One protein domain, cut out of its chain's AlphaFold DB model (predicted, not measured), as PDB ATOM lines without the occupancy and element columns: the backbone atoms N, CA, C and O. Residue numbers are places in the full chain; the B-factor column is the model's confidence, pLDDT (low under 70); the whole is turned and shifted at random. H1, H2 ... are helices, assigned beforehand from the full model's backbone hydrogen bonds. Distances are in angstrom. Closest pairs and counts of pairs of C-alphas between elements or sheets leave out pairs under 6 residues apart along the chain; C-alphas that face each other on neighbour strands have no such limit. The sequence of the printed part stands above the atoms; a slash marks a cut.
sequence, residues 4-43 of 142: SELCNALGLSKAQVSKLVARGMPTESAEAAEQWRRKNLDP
ATOM      1  N   SER A   4     470.519 424.512 387.744       72.00
ATOM      2  CA  SER A   4     470.612 423.109 388.168       72.00
ATOM      3  C   SER A   4     471.427 422.238 387.205       72.00
ATOM      4  O   SER A   4     472.195 421.390 387.645       72.00
ATOM      5  N   GLU A   5     471.307 422.469 385.896       75.06
ATOM      6  CA  GLU A   5     472.092 421.747 384.883       75.06
ATOM      7  C   GLU A   5     473.559 422.186 384.925       75.06
ATOM      8  O   GLU A   5     474.462 421.359 384.843       75.06
ATOM      9  N   LEU A   6     473.796 423.483 385.156       78.19
ATOM     10  CA  LEU A   6     475.136 424.040 385.339       78.19
ATOM     11  C   LEU A   6     475.829 423.479 386.596       78.19
ATOM     12  O   LEU A   6     477.030 423.231 386.575       78.19
ATOM     13  N   CYS A   7     475.075 423.256 387.680       78.38
ATOM     14  CA  CYS A   7     475.577 422.639 388.913       78.38
ATOM     15  C   CYS A   7     476.098 421.224 388.652       78.38
ATOM     16  O   CYS A   7     477.235 420.922 389.012       78.38
ATOM     17  N   ASN A   8     475.296 420.394 387.975       76.25
ATOM     18  CA  ASN A   8     475.675 419.023 387.632       76.25
ATOM     19  C   ASN A   8     476.876 418.985 386.681       76.25
ATOM     20  O   ASN A   8     477.797 418.205 386.897       76.25
ATOM     21  N   ALA A   9     476.901 419.859 385.670       76.81
ATOM     22  CA  ALA A   9     477.995 419.912 384.701       76.81
ATOM     23  C   ALA A   9     479.333 420.359 385.319       76.81
ATOM     24  O   ALA A   9     480.387 419.914 384.880       76.81
ATOM     25  N   LEU A  10     479.300 421.230 386.336       77.12
ATOM     26  CA  LEU A  10     480.496 421.764 387.003       77.12
ATOM     27  C   LEU A  10     480.847 421.042 388.317       77.12
ATOM     28  O   LEU A  10     481.817 421.433 388.970       77.12
ATOM     29  N   GLY A  11     480.043 420.061 388.745       77.31
ATOM     30  CA  GLY A  11     480.195 419.377 390.035       77.31
ATOM     31  C   GLY A  11     480.102 420.316 391.244       77.31
ATOM     32  O   GLY A  11     480.805 420.126 392.235       77.31
ATOM     33  N   LEU A  12     479.298 421.378 391.151       78.00
ATOM     34  CA  LEU A  12     479.173 422.411 392.183       78.00
ATOM     35  C   LEU A  12     477.814 422.374 392.874       78.00
ATOM     36  O   LEU A  12     476.790 422.113 392.248       78.00
ATOM     37  N   SER A  13     477.786 422.780 394.145       78.50
ATOM     38  CA  SER A  13     476.523 423.044 394.837       78.50
ATOM     39  C   SER A  13     475.831 424.300 394.285       78.50
ATOM     40  O   SER A  13     476.476 425.289 393.914       78.50
ATOM     41  N   LYS A  14     474.495 424.312 394.313       76.50
ATOM     42  CA  LYS A  14     473.648 425.437 393.876       76.50
ATOM     43  C   LYS A  14     474.002 426.752 394.572       76.50
ATOM     44  O   LYS A  14     474.015 427.808 393.937       76.50
ATOM     45  N   ALA A  15     474.365 426.692 395.854       74.50
ATOM     46  CA  ALA A  15     474.810 427.859 396.610       74.50
ATOM     47  C   ALA A  15     476.148 428.419 396.093       74.50
ATOM     48  O   ALA A  15     476.352 429.634 396.073       74.50
ATOM     49  N   GLN A  16     477.062 427.553 395.641       76.00
ATOM     50  CA  GLN A  16     478.332 427.978 395.049       76.00
ATOM     51  C   GLN A  16     478.110 428.615 393.680       76.00
ATOM     52  O   GLN A  16     478.673 429.674 393.412       76.00
ATOM     53  N   VAL A  17     477.247 428.029 392.846       80.38
ATOM     54  CA  VAL A  17     476.890 428.611 391.546       80.38
ATOM     55  C   VAL A  17     476.230 429.973 391.729       80.38
ATOM     56  O   VAL A  17     476.654 430.926 391.091       80.38
ATOM     57  N   SER A  18     475.285 430.122 392.660       80.62
ATOM     58  CA  SER A  18     474.652 431.419 392.939       80.62
ATOM     59  C   SER A  18     475.671 432.502 393.334       80.62
ATOM     60  O   SER A  18     475.627 433.615 392.810       80.62
ATOM     61  N   LYS A  19     476.669 432.158 394.164       79.56
ATOM     62  CA  LYS A  19     477.782 433.063 394.509       79.56
ATOM     63  C   LYS A  19     478.663 433.409 393.307       79.56
ATOM     64  O   LYS A  19     479.134 434.535 393.212       79.56
ATOM     65  N   LEU A  20     478.912 432.462 392.404       82.38
ATOM     66  CA  LEU A  20     479.715 432.696 391.199       82.38
ATOM     67  C   LEU A  20     478.954 433.546 390.176       82.38
ATOM     68  O   LEU A  20     479.534 434.450 389.582       82.38
ATOM     69  N   VAL A  21     477.647 433.334 390.038       82.31
ATOM     70  CA  VAL A  21     476.759 434.159 389.206       82.31
ATOM     71  C   VAL A  21     476.708 435.591 389.729       82.31
ATOM     72  O   VAL A  21     476.859 436.522 388.946       82.31
ATOM     73  N   ALA A  22     476.614 435.786 391.049       80.81
ATOM     74  CA  ALA A  22     476.707 437.115 391.663       80.81
ATOM     75  C   ALA A  22     478.058 437.810 391.399       80.81
ATOM     76  O   ALA A  22     478.141 439.033 391.432       80.81
ATOM     77  N   ARG A  23     479.115 437.038 391.112       78.56
ATOM     78  CA  ARG A  23     480.437 437.544 390.711       78.56
ATOM     79  C   ARG A  23     480.582 437.742 389.197       78.56
ATOM     80  O   ARG A  23     481.648 438.162 388.762       78.56
ATOM     81  N   GLY A  24     479.543 437.463 388.407       82.81
ATOM     82  CA  GLY A  24     479.542 437.646 386.952       82.81
ATOM     83  C   GLY A  24     479.937 436.406 386.146       82.81
ATOM     84  O   GLY A  24     480.372 436.541 385.005       82.81
ATOM     85  N   MET A  25     479.809 435.201 386.713       83.06
ATOM     86  CA  MET A  25     480.004 433.954 385.967       83.06
ATOM     87  C   MET A  25     478.920 433.785 384.883       83.06
ATOM     88  O   MET A  25     477.732 433.831 385.210       83.06
ATOM     89  N   PRO A  26     479.293 433.516 383.617       83.75
ATOM     90  CA  PRO A  26     478.332 433.264 382.550       83.75
ATOM     91  C   PRO A  26     477.592 431.937 382.777       83.75
ATOM     92  O   PRO A  26     478.207 430.898 383.012       83.75
ATOM     93  N   THR A  27     476.261 431.963 382.685       81.00
ATOM     94  CA  THR A  27     475.372 430.796 382.893       81.00
ATOM     95  C   THR A  27     474.879 430.167 381.591       81.00
ATOM     96  O   THR A  27     473.989 429.318 381.593       81.00
ATOM     97  N   GLU A  28     475.399 430.631 380.463       79.81
ATOM     98  CA  GLU A  28     474.901 430.303 379.127       79.81
ATOM     99  C   GLU A  28     475.383 428.919 378.685       79.81
ATOM    100  O   GLU A  28     474.646 428.185 378.028       79.81
ATOM    101  N   SER A  29     476.590 428.523 379.107       79.44
ATOM    102  CA  SER A  29     477.172 427.199 378.866       79.44
ATOM    103  C   SER A  29     478.158 426.809 379.967       79.44
ATOM    104  O   SER A  29     478.856 427.661 380.520       79.44
ATOM    105  N   ALA A  30     478.239 425.508 380.259       78.69
ATOM    106  CA  ALA A  30     479.168 424.966 381.252       78.69
ATOM    107  C   ALA A  30     480.636 425.254 380.887       78.69
ATOM    108  O   ALA A  30     481.432 425.608 381.751       78.69
ATOM    109  N   GLU A  31     480.969 425.207 379.596       80.12
ATOM    110  CA  GLU A  31     482.323 425.462 379.099       80.12
ATOM    111  C   GLU A  31     482.766 426.922 379.323       80.12
ATOM    112  O   GLU A  31     483.883 427.187 379.771       80.12
ATOM    113  N   ALA A  32     481.860 427.883 379.106       80.75
ATOM    114  CA  ALA A  32     482.105 429.297 379.391       80.75
ATOM    115  C   ALA A  32     482.267 429.553 380.898       80.75
ATOM    116  O   ALA A  32     483.137 430.319 381.319       80.75
ATOM    117  N   ALA A  33     481.458 428.878 381.718       83.06
ATOM    118  CA  ALA A  33     481.529 428.954 383.170       83.06
ATOM    119  C   ALA A  33     482.867 428.403 383.701       83.06
ATOM    120  O   ALA A  33     483.493 429.017 384.567       83.06
ATOM    121  N   GLU A  34     483.354 427.288 383.156       80.81
ATOM    122  CA  GLU A  34     484.640 426.707 383.540       80.81
ATOM    123  C   GLU A  34     485.823 427.596 383.137       80.81
ATOM    124  O   GLU A  34     486.703 427.868 383.959       80.81
ATOM    125  N   GLN A  35     485.818 428.136 381.916       82.38
ATOM    126  CA  GLN A  35     486.831 429.100 381.480       82.38
ATOM    127  C   GLN A  35     486.829 430.361 382.349       82.38
ATOM    128  O   GLN A  35     487.894 430.863 382.714       82.38
ATOM    129  N   TRP A  36     485.646 430.854 382.724       86.19
ATOM    130  CA  TRP A  36     485.525 431.974 383.648       86.19
ATOM    131  C   TRP A  36     486.118 431.628 385.016       86.19
ATOM    132  O   TRP A  36     486.879 432.431 385.550       86.19
ATOM    133  N   ARG A  37     485.867 430.423 385.555       82.69
ATOM    134  CA  ARG A  37     486.490 429.974 386.813       82.69
ATOM    135  C   ARG A  37     488.002 429.918 386.701       82.69
ATOM    136  O   ARG A  37     488.665 430.448 387.575       82.69
ATOM    137  N   ARG A  38     488.555 429.334 385.639       77.94
ATOM    138  CA  ARG A  38     490.015 429.234 385.459       77.94
ATOM    139  C   ARG A  38     490.687 430.605 385.340       77.94
ATOM    140  O   ARG A  38     491.830 430.746 385.749       77.94
ATOM    141  N   LYS A  39     489.982 431.601 384.793       80.00
ATOM    142  CA  LYS A  39     490.474 432.981 384.637       80.00
ATOM    143  C   LYS A  39     490.270 433.859 385.880       80.00
ATOM    144  O   LYS A  39     491.063 434.765 386.092       80.00
ATOM    145  N   ASN A  40     489.211 433.627 386.662       75.69
ATOM    146  CA  ASN A  40     488.794 434.517 387.761       75.69
ATOM    147  C   ASN A  40     488.977 433.919 389.164       75.69
ATOM    148  O   ASN A  40     489.062 434.667 390.138       75.69
ATOM    149  N   LEU A  41     489.004 432.591 389.308       70.94
ATOM    150  CA  LEU A  41     489.454 431.957 390.544       70.94
ATOM    151  C   LEU A  41     490.965 431.818 390.456       70.94
ATOM    152  O   LEU A  41     491.488 430.865 389.885       70.94
ATOM    153  N   ASP A  42     491.645 432.792 391.041       57.75
ATOM    154  CA  ASP A  42     493.079 432.729 391.240       57.75
ATOM    155  C   ASP A  42     493.425 431.488 392.093       57.75
ATOM    156  O   ASP A  42     492.846 431.312 393.175       57.75
ATOM    157  N   PRO A  43     494.332 430.600 391.650       53.50
ATOM    158  CA  PRO A  43     494.715 429.415 392.414       53.50
ATOM    159  C   PRO A  43     495.330 429.763 393.777       53.50
ATOM    160  O   PRO A  43     495.244 428.942 394.691       53.50
TER     161      PRO A  43
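This is residues 4 to 43 of the 142 residues of an uncharacterized protein of Thauera propionica (UniProt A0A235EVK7). The longest helix, H3, and the shorter H2 both set out from a third short helix, H1, which packs on their first residues. Residues 23 to 29 fold back from the far end of H2 to the start of H3. The printed part has 40 residues with three named helices, H1, H2 and H3 in chain order, no named strand, and is all helix. It is compact and rounded, with a radius of gyration of the C-alphas of 9.1 A and spans of 24 by 18 by 17 A.

H3, residues 30 to 40, is 15.0 A long and ends with C-alpha 40 at (488.794, 434.517, 387.761). H2, residues 14 to 22, is 12.3 A long. H1, residues 4 to 10, begins with C-alpha 4 at (470.612, 423.109, 388.168) and is 10.0 A long.

H3 touches H1, the closest C-alphas being those of Ala 30 and Leu 6, 5.8 A apart. They run the same way at a steep tilt of 59 degrees. H1 touches H2, the closest C-alphas being those of Cys 7 and Lys 14, 6.0 A apart. Their lines are about perpendicular, at 87 degrees. H2 and H3 are near each other. In H1, H2 and H3 every O i to N i+4 pair is within hydrogen-bond range.

The two C-alphas farthest apart, of Ser 4 and Pro 43, are 25.3 A apart. The printed part has no cut; the link from H1 to H2 is tight and that from H2 to H3 short. Residues 42 to 43 have pLDDT under 70.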